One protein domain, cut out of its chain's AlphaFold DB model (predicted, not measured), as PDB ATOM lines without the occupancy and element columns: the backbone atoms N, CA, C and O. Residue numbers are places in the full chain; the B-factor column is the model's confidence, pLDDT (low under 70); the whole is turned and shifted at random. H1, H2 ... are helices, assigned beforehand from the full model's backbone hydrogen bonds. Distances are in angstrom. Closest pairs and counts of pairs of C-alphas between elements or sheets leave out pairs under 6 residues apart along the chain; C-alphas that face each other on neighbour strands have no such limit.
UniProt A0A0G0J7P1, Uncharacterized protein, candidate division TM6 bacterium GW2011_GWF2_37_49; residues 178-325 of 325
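This is residues 178 to 325 of the 325 residues of an uncharacterized protein of candidate division TM6 bacterium GW2011_GWF2_37_49 (UniProt A0A0G0J7P1). Two pairs of helices, H1 beside H3 and the hairpin of H5 and H6, make two crossed layers; H7 packs across H5, and H9 leads away, its residues 320 to 324 sticking out. The 148 printed residues have nine named helices, H1 to H9 in chain order, and no named strand: all helix, with mostly crossed packing. The whole is compact, with a radius of gyration of the C-alphas of 15.2 A, yet elongated, spanning 52 by 33 by 28 A.

H5, residues 235 to 253, is the hub. With H6, residues 262 to 277, it forms a hairpin at a shallow tilt of 34.7 degrees, only just short of steep; the closest C-alphas, of Ala 249 and Leu 268, are 5.3 A apart. H1, residues 178 to 196, touches H5 with residues 186 to 193 alone, at a steep tilt of 58 degrees; closest are the C-alphas of His 189 and Gly 239, 6.1 A. H3, residues 205 to 222, touches H1, opposite ways at a steep tilt of 38 degrees; closest are the C-alphas of Ser 187 and Thr 216, 5.9 A. With residues 215 to 219 alone H3 touches H6; closest are the C-alphas of Ile 219 and Tyr 269, 6.1 A. H7, residues 279 to 293, touches H5 at residues 236 to 241 alone, about perpendicular at 84 degrees; closest are the C-alphas of Ile 237 and Ala 286, 5.6 A. H8, residues 297 to 302, touches H5 at residues 235 to 239 alone. H4, residues 226 to 231, touches, among others, H9, residues 311 to 324, at H9's residues 311 to 315 alone. H2, residues 198 to 201, touches no helix. Every O i to N i+4 pair is within hydrogen-bond range in H1, H3, H5, H6, H8 and H9; H7 has 10 of 11, H4 0 of 2 but 3 of 3 O i to N i+3 pairs, and H2 is too short for an O i to N i+4 pair.

From first to last C-alpha H1 measures 27.3 A, H5 26.9 A and H3 25.6 A. H1 begins at C-alpha 178, (545.104, 248.219, 423.240); H9 ends at C-alpha 324, (549.520, 254.430, 409.490).

The farthest C-alphas, of Lys 257 and Gln 324, are 53.2 A apart. The printed part has no cut and no long link. The pLDDT is under 70 at residue 227, residues 252 to 260 and residues 290 to 307.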
ATOM      1  N   ILE A 178     546.550 248.095 422.993       86.31
ATOM      2  CA  ILE A 178     545.104 248.219 423.240       86.31
ATOM      3  C   ILE A 178     544.693 247.302 424.393       86.31
ATOM      4  O   ILE A 178     543.945 247.719 425.281       86.31
ATOM      5  N   LYS A 179     545.175 246.053 424.390       87.50
ATOM      6  CA  LYS A 179     544.897 245.101 425.471       87.50
ATOM      7  C   LYS A 179     545.442 245.609 426.805       87.50
ATOM      8  O   LYS A 179     544.689 245.619 427.774       87.50
ATOM      9  N   ALA A 180     546.691 246.078 426.846       89.62
ATOM     10  CA  ALA A 180     547.328 246.598 428.055       89.62
ATOM     11  C   ALA A 180     546.535 247.755 428.687       89.62
ATOM     12  O   ALA A 180     546.212 247.715 429.875       89.62
ATOM     13  N   ILE A 181     546.140 248.742 427.877       85.56
ATOM     14  CA  ILE A 181     545.350 249.897 428.327       85.56
ATOM     15  C   ILE A 181     543.975 249.454 428.829       85.56
ATOM     16  O   ILE A 181     543.524 249.893 429.887       85.56
ATOM     17  N   ASN A 182     543.309 248.552 428.102       84.94
ATOM     18  CA  ASN A 182     542.008 248.031 428.512       84.94
ATOM     19  C   ASN A 182     542.092 247.254 429.833       84.94
ATOM     20  O   ASN A 182     541.199 247.408 430.665       84.94
ATOM     21  N   ILE A 183     543.150 246.460 430.052       88.50
ATOM     22  CA  ILE A 183     543.402 245.763 431.323       88.50
ATOM     23  C   ILE A 183     543.583 246.771 432.458       88.50
ATOM     24  O   ILE A 183     542.893 246.660 433.475       88.50
ATOM     25  N   SER A 184     544.468 247.757 432.289       88.25
ATOM     26  CA  SER A 184     544.743 248.782 433.308       88.25
ATOM     27  C   SER A 184     543.468 249.555 433.678       88.25
ATOM     28  O   SER A 184     543.041 249.560 434.834       88.25
ATOM     29  N   MET A 185     542.753 250.087 432.681       84.62
ATOM     30  CA  MET A 185     541.528 250.865 432.891       84.62
ATOM     31  C   MET A 185     540.396 250.032 433.516       84.62
ATOM     32  O   MET A 185     539.762 250.468 434.481       84.62
ATOM     33  N   LEU A 186     540.133 248.825 432.996       86.56
ATOM     34  CA  LEU A 186     539.083 247.949 433.522       86.56
ATOM     35  C   LEU A 186     539.372 247.558 434.976       86.56
ATOM     36  O   LEU A 186     538.486 247.662 435.827       86.56
ATOM     37  N   SER A 187     540.603 247.137 435.263       90.00
ATOM     38  CA  SER A 187     540.990 246.676 436.596       90.00
ATOM     39  C   SER A 187     541.002 247.794 437.632       90.00
ATOM     40  O   SER A 187     540.559 247.564 438.758       90.00
ATOM     41  N   ALA A 188     541.422 249.008 437.272       85.94
ATOM     42  CA  ALA A 188     541.344 250.168 438.155       85.94
ATOM     43  C   ALA A 188     539.886 250.483 438.536       85.94
ATOM     44  O   ALA A 188     539.574 250.687 439.712       85.94
ATOM     45  N   HIS A 189     538.962 250.453 437.568       84.69
ATOM     46  CA  HIS A 189     537.538 250.645 437.848       84.69
ATOM     47  C   HIS A 189     536.952 249.524 438.709       84.69
ATOM     48  O   HIS A 189     536.278 249.820 439.696       84.69
ATOM     49  N   ILE A 190     537.215 248.255 438.377       87.44
ATOM     50  CA  ILE A 190     536.738 247.114 439.173       87.44
ATOM     51  C   ILE A 190     537.266 247.213 440.606       87.44
ATOM     52  O   ILE A 190     536.483 247.053 441.539       87.44
ATOM     53  N   PHE A 191     538.553 247.520 440.798       89.00
ATOM     54  CA  PHE A 191     539.133 247.689 442.128       89.00
ATOM     55  C   PHE A 191     538.416 248.776 442.930       89.00
ATOM     56  O   PHE A 191     537.966 248.505 444.042       89.00
ATOM     57  N   ASN A 192     538.259 249.970 442.353       83.94
ATOM     58  CA  ASN A 192     537.602 251.101 443.014       83.94
ATOM     59  C   ASN A 192     536.139 250.795 443.374       83.94
ATOM     60  O   ASN A 192     535.651 251.175 444.433       83.94
ATOM     61  N   ILE A 193     535.430 250.043 442.533       82.62
ATOM     62  CA  ILE A 193     534.056 249.635 442.837       82.62
ATOM     63  C   ILE A 193     534.032 248.582 443.952       82.62
ATOM     64  O   ILE A 193     533.222 248.668 444.873       82.62
ATOM     65  N   LEU A 194     534.922 247.588 443.905       84.31
ATOM     66  CA  LEU A 194     534.990 246.542 444.925       84.31
ATOM     67  C   LEU A 194     535.431 247.082 446.293       84.31
ATOM     68  O   LEU A 194     534.910 246.615 447.305       84.31
ATOM     69  N   ILE A 195     536.352 248.054 446.340       85.94
ATOM     70  CA  ILE A 195     536.784 248.687 447.595       85.94
ATOM     71  C   ILE A 195     535.665 249.535 448.208       85.94
ATOM     72  O   ILE A 195     535.417 249.417 449.407       85.94
ATOM     73  N   ASP A 196     534.905 250.277 447.398       81.38
ATOM     74  CA  ASP A 196     533.734 251.026 447.871       81.38
ATOM     75  C   ASP A 196     532.653 250.097 448.443       81.38
ATOM     76  O   ASP A 196     531.963 250.427 449.410       81.38
ATOM     77  N   GLN A 197     532.528 248.893 447.882       77.38
ATOM     78  CA  GLN A 197     531.580 247.881 448.340       77.38
ATOM     79  C   GLN A 197     532.155 246.923 449.398       77.38
ATOM     80  O   GLN A 197     531.456 246.015 449.861       77.38
ATOM     81  N   ALA A 198     533.409 247.113 449.822       82.38
ATOM     82  CA  ALA A 198     534.115 246.174 450.689       82.38
ATOM     83  C   ALA A 198     533.394 245.953 452.023       82.38
ATOM     84  O   ALA A 198     533.298 244.821 452.492       82.38
ATOM     85  N   CYS A 199     532.836 247.017 452.611       78.06
ATOM     86  CA  CYS A 199     532.080 246.930 453.863       78.06
ATOM     87  C   CYS A 199     530.780 246.135 453.689       78.06
ATOM     88  O   CYS A 199     530.472 245.268 454.508       78.06
ATOM     89  N   THR A 200     530.045 246.394 452.604       76.50
ATOM     90  CA  THR A 200     528.786 245.712 452.271       76.50
ATOM     91  C   THR A 200     529.004 244.211 452.097       76.50
ATOM     92  O   THR A 200     528.254 243.402 452.643       76.50
ATOM     93  N   PHE A 201     530.070 243.834 451.391       73.56
ATOM     94  CA  PHE A 201     530.382 242.441 451.067       73.56
ATOM     95  C   PHE A 201     531.382 241.779 452.027       73.56
ATOM     96  O   PHE A 201     531.739 240.619 451.828       73.56
ATOM     97  N   ARG A 202     531.813 242.480 453.088       77.56
ATOM     98  CA  ARG A 202     532.824 242.026 454.065       77.56
ATOM     99  C   ARG A 202     534.115 241.520 453.407       77.56
ATOM    100  O   ARG A 202     534.680 240.505 453.817       77.56
ATOM    101  N   LEU A 203     534.570 242.215 452.370       78.50
ATOM    102  CA  LEU A 203     535.780 241.859 451.635       78.50
ATOM    103  C   LEU A 203     537.016 242.441 452.325       78.50
ATOM    104  O   LEU A 203     537.041 243.611 452.701       78.50
ATOM    105  N   THR A 204     538.063 241.628 452.463       85.56
ATOM    106  CA  THR A 204     539.406 242.120 452.787       85.56
ATOM    107  C   THR A 204     540.049 242.718 451.534       85.56
ATOM    108  O   THR A 204     539.681 242.364 450.415       85.56
ATOM    109  N   VAL A 205     541.053 243.581 451.703       85.62
ATOM    110  CA  VAL A 205     541.837 244.130 450.578       85.62
ATOM    111  C   VAL A 205     542.459 243.014 449.733       85.62
ATOM    112  O   VAL A 205     542.379 243.039 448.510       85.62
ATOM    113  N   GLU A 206     542.994 241.974 450.376       84.31
ATOM    114  CA  GLU A 206     543.528 240.792 449.690       84.31
ATOM    115  C   GLU A 206     542.466 240.096 448.823       84.31
ATOM    116  O   GLU A 206     542.717 239.794 447.654       84.31
ATOM    117  N   ASN A 207     541.252 239.914 449.359       82.25
ATOM    118  CA  ASN A 207     540.137 239.367 448.591       82.25
ATOM    119  C   ASN A 207     539.796 240.274 447.409       82.25
ATOM    120  O   ASN A 207     539.568 239.770 446.317       82.25
ATOM    121  N   ILE A 208     539.805 241.594 447.584       87.25
ATOM    122  CA  ILE A 208     539.532 242.540 446.494       87.25
ATOM    123  C   ILE A 208     540.564 242.398 445.376       87.25
ATOM    124  O   ILE A 208     540.168 242.318 444.216       87.25
ATOM    125  N   HIS A 209     541.860 242.295 445.694       87.44
ATOM    126  CA  HIS A 209     542.880 242.085 444.664       87.44
ATOM    127  C   HIS A 209     542.675 240.773 443.907       87.44
ATOM    128  O   HIS A 209     542.699 240.754 442.675       87.44
ATOM    129  N   ARG A 210     542.407 239.683 444.632       82.88
ATOM    130  CA  ARG A 210     542.139 238.376 444.025       82.88
ATOM    131  C   ARG A 210     540.903 238.406 443.127       82.88
ATOM    132  O   ARG A 210     540.930 237.863 442.026       82.88
ATOM    133  N   LEU A 211     539.826 239.037 443.585       84.00
ATOM    134  CA  LEU A 211     538.589 239.160 442.823       84.00
ATOM    135  C   LEU A 211     538.774 240.035 441.591       84.00
ATOM    136  O   LEU A 211     538.330 239.640 440.520       84.00
ATOM    137  N   ASN A 212     539.478 241.160 441.711       88.38
ATOM    138  CA  ASN A 212     539.810 241.987 440.559       88.38
ATOM    139  C   ASN A 212     540.602 241.189 439.514       88.38
ATOM    140  O   ASN A 212     540.254 241.228 438.337       88.38
ATOM    141  N   CYS A 213     541.591 240.396 439.949       86.25
ATOM    142  CA  CYS A 213     542.366 239.540 439.052       86.25
ATOM    143  C   CYS A 213     541.488 238.543 438.292       86.25
ATOM    144  O   CYS A 213     541.534 238.483 437.065       86.25
ATOM    145  N   ILE A 214     540.644 237.800 439.012       81.06
ATOM    146  CA  ILE A 214     539.764 236.793 438.408       81.06
ATOM    147  C   ILE A 214     538.755 237.450 437.463       81.06
ATOM    148  O   ILE A 214     538.587 236.982 436.340       81.06
ATOM    149  N   ILE A 215     538.085 238.523 437.896       84.19
ATOM    150  CA  ILE A 215     537.034 239.187 437.114       84.19
ATOM    151  C   ILE A 215     537.632 239.796 435.845       84.19
ATOM    152  O   ILE A 215     537.156 239.499 434.753       84.19
ATOM    153  N   THR A 216     538.688 240.599 435.982       87.50
ATOM    154  CA  THR A 216     539.354 241.270 434.860       87.50
ATOM    155  C   THR A 216     539.825 240.251 433.821       87.50
ATOM    156  O   THR A 216     539.432 240.346 432.659       87.50
ATOM    157  N   ASN A 217     540.562 239.214 434.234       81.62
ATOM    158  CA  ASN A 217     541.057 238.194 433.304       81.62
ATOM    159  C   ASN A 217     539.935 237.365 432.676       81.62
ATOM    160  O   ASN A 217     539.940 237.143 431.465       81.62
ATOM    161  N   SER A 218     538.929 236.971 433.463       75.88
ATOM    162  CA  SER A 218     537.772 236.236 432.937       75.88
ATOM    163  C   SER A 218     537.061 237.035 431.848       75.88
ATOM    164  O   SER A 218     536.672 236.462 430.833       75.88
ATOM    165  N   ILE A 219     536.907 238.350 432.035       79.31
ATOM    166  CA  ILE A 219     536.279 239.228 431.047       79.31
ATOM    167  C   ILE A 219     537.164 239.360 429.808       79.31
ATOM    168  O   ILE A 219     536.676 239.129 428.709       79.31
ATOM    169  N   ILE A 220     538.445 239.702 429.958       80.31
ATOM    170  CA  ILE A 220     539.342 239.978 428.822       80.31
ATOM    171  C   ILE A 220     539.503 238.774 427.906       80.31
ATOM    172  O   ILE A 220     539.410 238.919 426.689       80.31
ATOM    173  N   LYS A 221     539.684 237.581 428.476       76.69
ATOM    174  CA  LYS A 221     539.914 236.373 427.681       76.69
ATOM    175  C   LYS A 221     538.672 235.861 426.980       76.69
ATOM    176  O   LYS A 221     538.737 235.399 425.846       76.69
ATOM    177  N   ASN A 222     537.532 235.927 427.659       71.81
ATOM    178  CA  ASN A 222     536.313 235.318 427.143       71.81
ATOM    179  C   ASN A 222     535.490 236.310 426.307       71.81
ATOM    180  O   ASN A 222     534.736 235.897 425.428       71.81
ATOM    181  N   ASN A 223     535.661 237.623 426.507       75.00
ATOM    182  CA  ASN A 223     534.885 238.653 425.826       75.00
ATOM    183  C   ASN A 223     535.715 239.426 424.790       75.00
ATOM    184  O   ASN A 223     536.199 240.528 425.044       75.00
ATOM    185  N   HIS A 224     535.757 238.910 423.560       71.69
ATOM    186  CA  HIS A 224     536.334 239.608 422.400       71.69
ATOM    187  C   HIS A 224     535.719 240.997 422.132       71.69
ATOM    188  O   HIS A 224     536.314 241.809 421.428       71.69
ATOM    189  N   LYS A 225     534.530 241.289 422.680       72.31
ATOM    190  CA  LYS A 225     533.849 242.585 422.551       72.31
ATOM    191  C   LYS A 225     534.214 243.564 423.654       72.31
ATOM    192  O   LYS A 225     533.627 244.636 423.712       72.31
ATOM    193  N   LEU A 226     535.163 243.242 424.531       72.19
ATOM    194  CA  LEU A 226     535.570 244.168 425.584       72.19
ATOM    195  C   LEU A 226     536.062 245.511 425.020       72.19
ATOM    196  O   LEU A 226     535.781 246.556 425.602       72.19
ATOM    197  N   GLY A 227     536.704 245.494 423.845       64.12
ATOM    198  CA  GLY A 227     537.068 246.710 423.111       64.12
ATOM    199  C   GLY A 227     535.876 247.626 422.796       64.12
ATOM    200  O   GLY A 227     536.062 248.828 422.627       64.12
ATOM    201  N   ASP A 228     534.639 247.113 422.795       76.56
ATOM    202  CA  ASP A 228     533.432 247.922 422.615       76.56
ATOM    203  C   ASP A 228     533.126 248.800 423.839       76.56
ATOM    204  O   ASP A 228     532.555 249.876 423.670       76.56
ATOM    205  N   LEU A 229     533.566 248.428 425.053       72.81
ATOM    206  CA  LEU A 229     533.539 249.358 426.195       72.81
ATOM    207  C   LEU A 229     534.500 250.530 425.975       72.81
ATOM    208  O   LEU A 229     534.214 251.648 426.403       72.81
ATOM    209  N   GLY A 230     535.579 250.304 425.224       71.00
ATOM    210  CA  GLY A 230     536.468 251.347 424.724       71.00
ATOM    211  C   GLY A 230     535.773 252.377 423.829       71.00
ATOM    212  O   GLY A 230     536.406 253.351 423.475       71.00
ATOM    213  N   ARG A 231     534.484 252.231 423.485       79.12
ATOM    214  CA  ARG A 231     533.685 253.234 422.749       79.12
ATOM    215  C   ARG A 231     532.865 254.153 423.658       79.12
ATOM    216  O   ARG A 231     532.026 254.914 423.183       79.12
ATOM    217  N   CYS A 232     533.060 254.082 424.973       81.69
ATOM    218  CA  CYS A 232     532.395 254.994 425.894       81.69
ATOM    219  C   CYS A 232     532.888 256.433 425.680       81.69
ATOM    220  O   CYS A 232     534.084 256.715 425.758       81.69
ATOM    221  N   THR A 233     531.946 257.366 425.525       82.69
ATOM    222  CA  THR A 233     532.230 258.796 425.301       82.69
ATOM    223  C   THR A 233     532.904 259.484 426.497       82.69
ATOM    224  O   THR A 233     533.356 260.618 426.377       82.69
ATOM    225  N   SER A 234     532.936 258.854 427.677       81.94
ATOM    226  CA  SER A 234     533.668 259.341 428.852       81.94
ATOM    227  C   SER A 234     533.985 258.213 429.838       81.94
ATOM    228  O   SER A 234     533.271 257.208 429.897       81.94
ATOM    229  N   HIS A 235     535.009 258.420 430.669       79.38
ATOM    230  CA  HIS A 235     535.369 257.519 431.773       79.38
ATOM    231  C   HIS A 235     534.280 257.412 432.844       79.38
ATOM    232  O   HIS A 235     534.057 256.348 433.409       79.38
ATOM    233  N   ALA A 236     533.526 258.490 433.072       78.38
ATOM    234  CA  ALA A 236     532.354 258.481 433.946       78.38
ATOM    235  C   ALA A 236     531.282 257.484 433.470       78.38
ATOM    236  O   ALA A 236     530.726 256.733 434.271       78.38
ATOM    237  N   ILE A 237     531.006 257.461 432.161       80.44
ATOM    238  CA  ILE A 237     530.056 256.517 431.563       80.44
ATOM    239  C   ILE A 237     530.619 255.098 431.607       80.44
ATOM    240  O   ILE A 237     529.906 254.188 432.018       80.44
ATOM    241  N   PHE A 238     531.897 254.918 431.261       83.62
ATOM    242  CA  PHE A 238     532.574 253.625 431.362       83.62
ATOM    243  C   PHE A 238     532.454 253.051 432.781       83.62
ATOM    244  O   PHE A 238     531.871 251.985 432.975       83.62
ATOM    245  N   GLY A 239     532.901 253.803 433.791       81.69
ATOM    246  CA  GLY A 239     532.849 253.402 435.194       81.69
ATOM    247  C   GLY A 239     531.429 253.122 435.690       81.69
ATOM    248  O   GLY A 239     531.231 252.180 436.456       81.69
ATOM    249  N   PHE A 240     530.421 253.871 435.224       83.69
ATOM    250  CA  PHE A 240     529.018 253.572 435.525       83.69
ATOM    251  C   PHE A 240     528.597 252.197 434.996       83.69
ATOM    252  O   PHE A 240     527.960 251.439 435.726       83.69
ATOM    253  N   ILE A 241     528.950 251.864 433.752       85.62
ATOM    254  CA  ILE A 241     528.607 250.573 433.141       85.62
ATOM    255  C   ILE A 241     529.267 249.434 433.919       85.62
ATOM    256  O   ILE A 241     528.575 248.482 434.284       85.62
ATOM    257  N   ILE A 242     530.563 249.557 434.241       86.31
ATOM    258  CA  ILE A 242     531.276 248.570 435.069       86.31
ATOM    259  C   ILE A 242     530.575 248.404 436.423       86.31
ATOM    260  O   ILE A 242     530.265 247.285 436.822       86.31
ATOM    261  N   ASN A 243     530.266 249.511 437.105       84.38
ATOM    262  CA  ASN A 243     529.609 249.498 438.412       84.38
ATOM    263  C   ASN A 243     528.225 248.856 438.363       84.38
ATOM    264  O   ASN A 243     527.887 248.046 439.221       84.38
ATOM    265  N   LYS A 244     527.428 249.184 437.345       84.88
ATOM    266  CA  LYS A 244     526.110 248.586 437.146       84.88
ATOM    267  C   LYS A 244     526.223 247.075 436.959       84.88
ATOM    268  O   LYS A 244     525.570 246.329 437.678       84.88
ATOM    269  N   VAL A 245     527.085 246.627 436.047       85.31
ATOM    270  CA  VAL A 245     527.274 245.198 435.770       85.31
ATOM    271  C   VAL A 245     527.759 244.445 437.011       85.31
ATOM    272  O   VAL A 245     527.215 243.381 437.322       85.31
ATOM    273  N   LEU A 246     528.739 245.004 437.732       83.25
ATOM    274  CA  LEU A 246     529.235 244.439 438.985       83.25
ATOM    275  C   LEU A 246     528.112 244.349 440.022       83.25
ATOM    276  O   LEU A 246     527.858 243.264 440.535       83.25
ATOM    277  N   ASN A 247     527.394 245.437 440.298       80.00
ATOM    278  CA  ASN A 247     526.342 245.445 441.318       80.00
ATOM    279  C   ASN A 247     525.179 244.515 440.977       80.00
ATOM    280  O   ASN A 247     524.707 243.804 441.865       80.00
ATOM    281  N   ASP A 248     524.743 244.477 439.718       80.31
ATOM    282  CA  ASP A 248     523.658 243.597 439.274       80.31
ATOM    283  C   ASP A 248     524.038 242.121 439.469       80.31
ATOM    284  O   ASP A 248     523.217 241.310 439.904       80.31
ATOM    285  N   ALA A 249     525.293 241.755 439.195       77.75
ATOM    286  CA  ALA A 249     525.765 240.385 439.364       77.75
ATOM    287  C   ALA A 249     526.048 240.022 440.833       77.75
ATOM    288  O   ALA A 249     525.644 238.948 441.289       77.75
ATOM    289  N   LEU A 250     526.706 240.915 441.582       76.00
ATOM    290  CA  LEU A 250     527.037 240.715 442.994       76.00
ATOM    291  C   LEU A 250     525.765 240.639 443.847       76.00
ATOM    292  O   LEU A 250     525.606 239.705 444.624       76.00
ATOM    293  N   SER A 251     524.802 241.540 443.646       72.94
ATOM    294  CA  SER A 251     523.554 241.555 444.427       72.94
ATOM    295  C   SER A 251     522.672 240.327 444.178       72.94
ATOM    296  O   SER A 251     521.933 239.909 445.065       72.94
ATOM    297  N   ALA A 252     522.735 239.739 442.979       65.88
ATOM    298  CA  ALA A 252     521.902 238.596 442.610       65.88
ATOM    299  C   ALA A 252     522.473 237.236 443.049       65.88
ATOM    300  O   ALA A 252     521.723 236.262 443.107       65.88
ATOM    301  N   SER A 253     523.789 237.136 443.279       63.22
ATOM    302  CA  SER A 253     524.475 235.836 443.396       63.22
ATOM    303  C   SER A 253     525.546 235.747 444.491       63.22
ATOM    304  O   SER A 253     526.067 234.654 444.718       63.22
ATOM    305  N   PHE A 254     525.880 236.844 445.180       66.81
ATOM    306  CA  PHE A 254     526.881 236.824 446.246       66.81
ATOM    307  C   PHE A 254     526.328 236.203 447.536       66.81
ATOM    308  O   PHE A 254     525.347 236.683 448.105       66.81
ATOM    309  N   ASP A 255     527.005 235.170 448.036       64.69
ATOM    310  CA  ASP A 255     526.781 234.628 449.376       64.69
ATOM    311  C   ASP A 255     527.915 235.102 450.292       64.69
ATOM    312  O   ASP A 255     529.061 234.692 450.138       64.69
ATOM    313  N   ALA A 256     527.606 235.938 451.284       61.81
ATOM    314  CA  ALA A 256     528.608 236.478 452.205       61.81
ATOM    315  C   ALA A 256     529.331 235.415 453.061       61.81
ATOM    316  O   ALA A 256     530.358 235.722 453.665       61.81
ATOM    317  N   LYS A 257     528.809 234.183 453.154       57.91
ATOM    318  CA  LYS A 257     529.440 233.064 453.877       57.91
ATOM    319  C   LYS A 257     530.344 232.213 452.987       57.91
ATOM    320  O   LYS A 257     531.272 231.604 453.507       57.91
ATOM    321  N   ILE A 258     530.051 232.137 451.688       60.34
ATOM    322  CA  ILE A 258     530.765 231.276 450.725       60.34
ATOM    323  C   ILE A 258     531.702 232.105 449.825       60.34
ATOM    324  O   ILE A 258     532.684 231.584 449.305       60.34
ATOM    325  N   GLY A 259     531.451 233.408 449.690       63.03
ATOM    326  CA  GLY A 259     532.150 234.313 448.784       63.03
ATOM    327  C   GLY A 259     531.603 234.253 447.356       63.03
ATOM    328  O   GLY A 259     530.467 233.837 447.113       63.03
ATOM    329  N   LEU A 260     532.414 234.689 446.388       68.81
ATOM    330  CA  LEU A 260     532.058 234.598 444.972       68.81
ATOM    331  C   LEU A 260     532.170 233.157 444.474       68.81
ATOM    332  O   LEU A 260     533.211 232.515 444.592       68.81
ATOM    333  N   THR A 261     531.076 232.662 443.902       71.56
ATOM    334  CA  THR A 261     530.971 231.318 443.323       71.56
ATOM    335  C   THR A 261     531.226 231.363 441.819       71.56
ATOM    336  O   THR A 261     531.040 232.407 441.193       71.56
ATOM    337  N   GLU A 262     531.562 230.225 441.204       73.50
ATOM    338  CA  GLU A 262     531.640 230.088 439.738       73.50
ATOM    339  C   GLU A 262     530.385 230.641 439.049       73.50
ATOM    340  O   GLU A 262     530.488 231.435 438.121       73.50
ATOM    341  N   ARG A 263     529.196 230.351 439.593       76.06
ATOM    342  CA  ARG A 263     527.922 230.914 439.118       76.06
ATOM    343  C   ARG A 263     527.908 232.446 439.114       76.06
ATOM    344  O   ARG A 263     527.338 233.043 438.202       76.06
ATOM    345  N   THR A 264     528.513 233.086 440.115       75.94
ATOM    346  CA  THR A 264     528.600 234.554 440.160       75.94
ATOM    347  C   THR A 264     529.544 235.078 439.086       75.94
ATOM    348  O   THR A 264     529.213 236.052 438.416       75.94
ATOM    349  N   PHE A 265     530.674 234.402 438.860       76.75
ATOM    350  CA  PHE A 265     531.582 234.736 437.763       76.75
ATOM    351  C   PHE A 265     530.925 234.529 436.389       76.75
ATOM    352  O   PHE A 265     531.060 235.398 435.530       76.75
ATOM    353  N   CYS A 266     530.125 233.469 436.197       78.25
ATOM    354  CA  CYS A 266     529.321 233.287 434.981       78.25
ATOM    355  C   CYS A 266     528.369 234.457 434.792       78.25
ATOM    356  O   CYS A 266     528.270 234.998 433.692       78.25
ATOM    357  N   LYS A 267     527.705 234.890 435.869       80.81
ATOM    358  CA  LYS A 267     526.736 235.973 435.766       80.81
ATOM    359  C   LYS A 267     527.380 237.319 435.457       80.81
ATOM    360  O   LYS A 267     526.857 238.072 434.639       80.81
ATOM    361  N   LEU A 268     528.520 237.600 436.085       81.31
ATOM    362  CA  LEU A 268     529.354 238.754 435.767       81.31
ATOM    363  C   LEU A 268     529.719 238.760 434.287       81.31
ATOM    364  O   LEU A 268     529.466 239.747 433.601       81.31
ATOM    365  N   TYR A 269     530.251 237.644 433.791       79.38
ATOM    366  CA  TYR A 269     530.630 237.502 432.395       79.38
ATOM    367  C   TYR A 269     529.447 237.737 431.441       79.38
ATOM    368  O   TYR A 269     529.549 238.569 430.543       79.38
ATOM    369  N   GLU A 270     528.306 237.072 431.660       81.75
ATOM    370  CA  GLU A 270     527.090 237.252 430.851       81.75
ATOM    371  C   GLU A 270     526.639 238.718 430.809       81.75
ATOM    372  O   GLU A 270     526.286 239.243 429.750       81.75
ATOM    373  N   ASN A 271     526.650 239.389 431.963       85.88
ATOM    374  CA  ASN A 271     526.233 240.780 432.069       85.88
ATOM    375  C   ASN A 271     527.231 241.717 431.371       85.88
ATOM    376  O   ASN A 271     526.802 242.642 430.681       85.88
ATOM    377  N   PHE A 272     528.540 241.468 431.484       85.44
ATOM    378  CA  PHE A 272     529.561 242.224 430.756       85.44
ATOM    379  C   PHE A 272     529.460 242.011 429.248       85.44
ATOM    380  O   PHE A 272     529.495 242.980 428.493       85.44
ATOM    381  N   GLU A 273     529.284 240.772 428.791       84.56
ATOM    382  CA  GLU A 273     529.088 240.467 427.375       84.56
ATOM    383  C   GLU A 273     527.824 241.160 426.837       84.56
ATOM    384  O   GLU A 273     527.840 241.746 425.750       84.56
ATOM    385  N   CYS A 274     526.736 241.156 427.615       86.31
ATOM    386  CA  CYS A 274     525.508 241.880 427.297       86.31
ATOM    387  C   CYS A 274     525.739 243.397 427.211       86.31
ATOM    388  O   CYS A 274     525.295 244.022 426.246       86.31
ATOM    389  N   ALA A 275     526.465 243.976 428.171       85.94
ATOM    390  CA  ALA A 275     526.799 245.397 428.181       85.94
ATOM    391  C   ALA A 275     527.661 245.794 426.977       85.94
ATOM    392  O   ALA A 275     527.365 246.789 426.324       85.94
ATOM    393  N   CYS A 276     528.656 244.980 426.611       83.00
ATOM    394  CA  CYS A 276     529.486 245.214 425.427       83.00
ATOM    395  C   CYS A 276     528.658 245.141 424.133       83.00
ATOM    396  O   CYS A 276     528.748 246.022 423.282       83.00
ATOM    397  N   LYS A 277     527.781 244.132 424.000       84.31
ATOM    398  CA  LYS A 277     526.882 243.982 422.835       84.31
ATOM    399  C   LYS A 277     525.875 245.125 422.693       84.31
ATOM    400  O   LYS A 277     525.421 245.381 421.581       84.31
ATOM    401  N   ASN A 278     525.515 245.780 423.796       86.56
ATOM    402  CA  ASN A 278     524.477 246.810 423.856       86.56
ATOM    403  C   ASN A 278     525.014 248.128 424.429       86.56
ATOM    404  O   ASN A 278     524.296 248.831 425.146       86.56
ATOM    405  N   VAL A 279     526.274 248.463 424.123       85.19
ATOM    406  CA  VAL A 279     526.969 249.603 424.739       85.19
ATOM    407  C   VAL A 279     526.185 250.909 424.592       85.19
ATOM    408  O   VAL A 279     526.067 251.656 425.554       85.19
ATOM    409  N   SER A 280     525.535 251.146 423.446       86.75
ATOM    410  CA  SER A 280     524.717 252.341 423.203       86.75
ATOM    411  C   SER A 280     523.546 252.481 424.182       86.75
ATOM    412  O   SER A 280     523.328 253.563 424.723       86.75
ATOM    413  N   THR A 281     522.823 251.395 424.461       87.00
ATOM    414  CA  THR A 281     521.723 251.379 425.438       87.00
ATOM    415  C   THR A 281     522.234 251.710 426.835       87.00
ATOM    416  O   THR A 281     521.698 252.589 427.509       87.00
ATOM    417  N   PHE A 282     523.321 251.056 427.250       85.44
ATOM    418  CA  PHE A 282     523.952 251.301 428.544       85.44
ATOM    419  C   PHE A 282     524.489 252.732 428.667       85.44
ATOM    420  O   PHE A 282     524.386 253.336 429.733       85.44
ATOM    421  N   MET A 283     525.014 253.308 427.584       86.06
ATOM    422  CA  MET A 283     525.457 254.700 427.552       86.06
ATOM    423  C   MET A 283     524.297 255.680 427.746       86.06
ATOM    424  O   MET A 283     524.468 256.667 428.457       86.06
ATOM    425  N   GLU A 284     523.124 255.440 427.156       85.44
ATOM    426  CA  GLU A 284     521.950 256.296 427.382       85.44
ATOM    427  C   GLU A 284     521.463 256.220 428.836       85.44
ATOM    428  O   GLU A 284     521.221 257.254 429.466       85.44
ATOM    429  N   GLU A 285     521.417 255.018 429.415       83.69
ATOM    430  CA  GLU A 285     521.131 254.843 430.843       83.69
ATOM    431  C   GLU A 285     522.155 255.572 431.725       83.69
ATOM    432  O   GLU A 285     521.782 256.291 432.658       83.69
ATOM    433  N   ALA A 286     523.443 255.445 431.398       82.12
ATOM    434  CA  ALA A 286     524.527 256.115 432.103       82.12
ATOM    435  C   ALA A 286     524.393 257.638 432.014       82.12
ATOM    436  O   ALA A 286     524.448 258.319 433.034       82.12
ATOM    437  N   LYS A 287     524.139 258.195 430.823       81.31
ATOM    438  CA  LYS A 287     523.924 259.640 430.626       81.31
ATOM    439  C   LYS A 287     522.772 260.160 431.486       81.31
ATOM    440  O   LYS A 287     522.876 261.255 432.039       81.31
ATOM    441  N   LEU A 288     521.683 259.398 431.609       75.94
ATOM    442  CA  LEU A 288     520.548 259.753 432.463       75.94
ATOM    443  C   LEU A 288     520.898 259.685 433.955       75.94
ATOM    444  O   LEU A 288     520.463 260.550 434.715       75.94
ATOM    445  N   SER A 289     521.677 258.686 434.373       72.19
ATOM    446  CA  SER A 289     522.061 258.484 435.774       72.19
ATOM    447  C   SER A 289     523.124 259.480 436.251       72.19
ATOM    448  O   SER A 289     522.939 260.130 437.280       72.19
ATOM    449  N   VAL A 290     524.184 259.690 435.468       68.44
ATOM    450  CA  VAL A 290     525.272 260.633 435.776       68.44
ATOM    451  C   VAL A 290     524.747 262.065 435.901       68.44
ATOM    452  O   VAL A 290     525.151 262.789 436.807       68.44
ATOM    453  N   LYS A 291     523.772 262.457 435.067       61.12
ATOM    454  CA  LYS A 291     523.083 263.755 435.183       61.12
ATOM    455  C   LYS A 291     522.270 263.920 436.472       61.12
ATOM    456  O   LYS A 291     521.965 265.052 436.832       61.12
ATOM    457  N   ARG A 292     521.864 262.825 437.126       48.81
ATOM    458  CA  ARG A 292     520.954 262.837 438.286       48.81
ATOM    459  C   ARG A 292     521.656 262.656 439.629       48.81
ATOM    460  O   ARG A 292     521.178 263.223 440.604       48.81
ATOM    461  N   CYS A 293     522.745 261.891 439.686       47.25
ATOM    462  CA  CYS A 293     523.373 261.517 440.959       47.25
ATOM    463  C   CYS A 293     524.807 262.031 441.143       47.25
ATOM    464  O   CYS A 293     525.345 261.881 442.235       47.25
ATOM    465  N   GLY A 294     525.426 262.630 440.116       50.12
ATOM    466  CA  GLY A 294     526.879 262.814 440.104       50.12
ATOM    467  C   GLY A 294     527.594 261.457 440.033       50.12
ATOM    468  O   GLY A 294     527.099 260.438 440.513       50.12
ATOM    469  N   THR A 295     528.733 261.382 439.352       50.91
ATOM    470  CA  THR A 295     529.544 260.160 439.384       50.91
ATOM    471  C   THR A 295     530.323 260.053 440.688       50.91
ATOM    472  O   THR A 295     530.654 261.061 441.308       50.91
ATOM    473  N   ASN A 296     530.638 258.811 441.062       53.75
ATOM    474  CA  ASN A 296     531.535 258.463 442.159       53.75
ATOM    475  C   ASN A 296     532.808 259.331 442.083       53.75
ATOM    476  O   ASN A 296     533.553 259.242 441.102       53.75
ATOM    477  N   GLU A 297     533.036 260.191 443.082       53.16
ATOM    478  CA  GLU A 297     534.110 261.200 443.070       53.16
ATOM    479  C   GLU A 297     535.494 260.576 442.823       53.16
ATOM    480  O   GLU A 297     536.337 261.182 442.161       53.16
ATOM    481  N   GLN A 298     535.708 259.331 443.264       52.28
ATOM    482  CA  GLN A 298     536.958 258.599 443.056       52.28
ATOM    483  C   GLN A 298     537.226 258.252 441.584       52.28
ATOM    484  O   GLN A 298     538.322 258.510 441.097       52.28
ATOM    485  N   SER A 299     536.242 257.748 440.830       50.84
ATOM    486  CA  SER A 299     536.438 257.443 439.399       50.84
ATOM    487  C   SER A 299     536.723 258.704 438.575       50.84
ATOM    488  O   SER A 299     537.523 258.660 437.646       50.84
ATOM    489  N   ASN A 300     536.120 259.843 438.936       51.84
ATOM    490  CA  ASN A 300     536.417 261.129 438.294       51.84
ATOM    491  C   ASN A 300     537.810 261.663 438.655       51.84
ATOM    492  O   ASN A 300     538.414 262.362 437.844       51.84
ATOM    493  N   LYS A 301     538.311 261.357 439.859       52.84
ATOM    494  CA  LYS A 301     539.646 261.765 440.311       52.84
ATOM    495  C   LYS A 301     540.755 261.065 439.519       52.84
ATOM    496  O   LYS A 301     541.734 261.717 439.179       52.84
ATOM    497  N   TYR A 302     540.588 259.778 439.210       53.41
ATOM    498  CA  TYR A 302     541.578 258.998 438.455       53.41
ATOM    499  C   TYR A 302     541.489 259.197 436.935       53.41
ATOM    500  O   TYR A 302     542.503 259.124 436.257       53.41
ATOM    501  N   PHE A 303     540.305 259.497 436.392       57.28
ATOM    502  CA  PHE A 303     540.087 259.530 434.941       57.28
ATOM    503  C   PHE A 303     539.417 260.821 434.447       57.28
ATOM    504  O   PHE A 303     538.488 260.803 433.629       57.28
ATOM    505  N   SER A 304     539.871 261.967 434.961       53.22
ATOM    506  CA  SER A 304     539.390 263.276 434.511       53.22
ATOM    507  C   SER A 304     539.675 263.485 433.010       53.22
ATOM    508  O   SER A 304     540.769 263.154 432.551       53.22
ATOM    509  N   PRO A 305     538.769 264.117 432.233       56.16
ATOM    510  CA  PRO A 305     539.016 264.451 430.822       56.16
ATOM    511  C   PRO A 305     540.215 265.388 430.604       56.16
ATOM    512  O   PRO A 305     540.704 265.533 429.485       56.16
ATOM    513  N   THR A 306     540.653 266.069 431.666       56.81
ATOM    514  CA  THR A 306     541.839 266.932 431.660       56.81
ATOM    515  C   THR A 306     543.139 266.141 431.763       56.81
ATOM    516  O   THR A 306     544.172 266.642 431.330       56.81
ATOM    517  N   THR A 307     543.100 264.938 432.343       66.38
ATOM    518  CA  THR A 307     544.281 264.100 432.571       66.38
ATOM    519  C   THR A 307     544.361 262.930 431.603       66.38
ATOM    520  O   THR A 307     545.453 262.600 431.175       66.38
ATOM    521  N   HIS A 308     543.232 262.367 431.163       76.12
ATOM    522  CA  HIS A 308     543.229 261.253 430.215       76.12
ATOM    523  C   HIS A 308     542.244 261.480 429.060       76.12
ATOM    524  O   HIS A 308     541.137 261.990 429.281       76.12
ATOM    525  N   PRO A 309     542.593 261.072 427.823       83.44
ATOM    526  CA  PRO A 309     541.638 261.033 426.724       83.44
ATOM    527  C   PRO A 309     540.483 260.090 427.076       83.44
ATOM    528  O   PRO A 309     540.644 259.130 427.835       83.44
ATOM    529  N   THR A 310     539.296 260.363 426.532       84.56
ATOM    530  CA  THR A 310     538.147 259.468 426.718       84.56
ATOM    531  C   THR A 310     538.462 258.089 426.129       84.56
ATOM    532  O   THR A 310     539.236 258.020 425.169       84.56
ATOM    533  N   PRO A 311     537.855 257.001 426.642       84.00
ATOM    534  CA  PRO A 311     538.078 255.665 426.092       84.00
ATOM    535  C   PRO A 311     537.871 255.627 424.573       84.00
ATOM    536  O   PRO A 311     538.747 255.160 423.847       84.00
ATOM    537  N   GLU A 312     536.769 256.222 424.093       87.19
ATOM    538  CA  GLU A 312     536.434 256.291 422.664       87.19
ATOM    539  C   GLU A 312     537.510 256.996 421.837       87.19
ATOM    540  O   GLU A 312     537.932 256.482 420.799       87.19
ATOM    541  N   HIS A 313     537.979 258.156 422.304       88.19
ATOM    542  CA  HIS A 313     538.996 258.921 421.593       88.19
ATOM    543  C   HIS A 313     540.332 258.177 421.563       88.19
ATOM    544  O   HIS A 313     540.951 258.077 420.505       88.19
ATOM    545  N   ARG A 314     540.745 257.606 422.700       87.38
ATOM    546  CA  ARG A 314     541.999 256.858 422.823       87.38
ATOM    547  C   ARG A 314     542.002 255.617 421.930       87.38
ATOM    548  O   ARG A 314     542.947 255.405 421.176       87.38
ATOM    549  N   TYR A 315     540.914 254.842 421.939       88.06
ATOM    550  CA  TYR A 315     540.769 253.664 421.082       88.06
ATOM    551  C   TYR A 315     540.830 254.027 419.591       88.06
ATOM    552  O   TYR A 315     541.566 253.398 418.828       88.06
ATOM    553  N   ALA A 316     540.087 255.057 419.169       88.56
ATOM    554  CA  ALA A 316     540.090 255.518 417.782       88.56
ATOM    555  C   ALA A 316     541.476 256.018 417.340       88.56
ATOM    556  O   ALA A 316     541.905 255.726 416.223       88.56
ATOM    557  N   HIS A 317     542.185 256.726 418.223       90.94
ATOM    558  CA  HIS A 317     543.542 257.212 417.984       90.94
ATOM    559  C   HIS A 317     544.544 256.070 417.806       90.94
ATOM    560  O   HIS A 317     545.234 256.022 416.789       90.94
ATOM    561  N   ILE A 318     544.569 255.099 418.722       88.81
ATOM    562  CA  ILE A 318     545.457 253.933 418.610       88.81
ATOM    563  C   ILE A 318     545.192 253.184 417.299       88.81
ATOM    564  O   ILE A 318     546.122 252.910 416.543       88.81
ATOM    565  N   GLN A 319     543.924 252.923 416.970       89.44
ATOM    566  CA  GLN A 319     543.547 252.280 415.707       89.44
ATOM    567  C   GLN A 319     544.005 253.083 414.483       89.44
ATOM    568  O   GLN A 319     544.471 252.513 413.494       89.44
ATOM    569  N   HIS A 320     543.906 254.409 414.528       92.12
ATOM    570  CA  HIS A 320     544.411 255.266 413.464       92.12
ATOM    571  C   HIS A 320     545.930 255.132 413.297       92.12
ATOM    572  O   HIS A 320     546.402 254.905 412.182       92.12
ATOM    573  N   CYS A 321     546.686 255.193 414.394       90.75
ATOM    574  CA  CYS A 321     548.138 255.048 414.382       90.75
ATOM    575  C   CYS A 321     548.589 253.668 413.878       90.75
ATOM    576  O   CYS A 321     549.520 253.593 413.079       90.75
ATOM    577  N   ILE A 322     547.900 252.585 414.256       87.94
ATOM    578  CA  ILE A 322     548.165 251.225 413.747       87.94
ATOM    579  C   ILE A 322     548.020 251.159 412.222       87.94
ATOM    580  O   ILE A 322     548.818 250.521 411.536       87.94
ATOM    581  N   ASN A 323     547.004 251.829 411.677       87.69
ATOM    582  CA  ASN A 323     546.751 251.835 410.239       87.69
ATOM    583  C   ASN A 323     547.782 252.657 409.446       87.69
ATOM    584  O   ASN A 323     547.929 252.429 408.245       87.69
ATOM    585  N   GLN A 324     548.487 253.585 410.099       87.56
ATOM    586  CA  GLN A 324     549.520 254.430 409.490       87.56
ATOM    587  C   GLN A 324     550.950 253.887 409.627       87.56
ATOM    588  O   GLN A 324     551.808 254.292 408.844       87.56
ATOM    589  N   ALA A 325     551.205 253.015 410.608       81.69
ATOM    590  CA  ALA A 325     552.481 252.317 410.799       81.69
ATOM    591  C   ALA A 325     552.704 251.216 409.748       81.69
ATOM    592  O   ALA A 325     553.879 250.952 409.420       81.69
TER     593      ALA A 325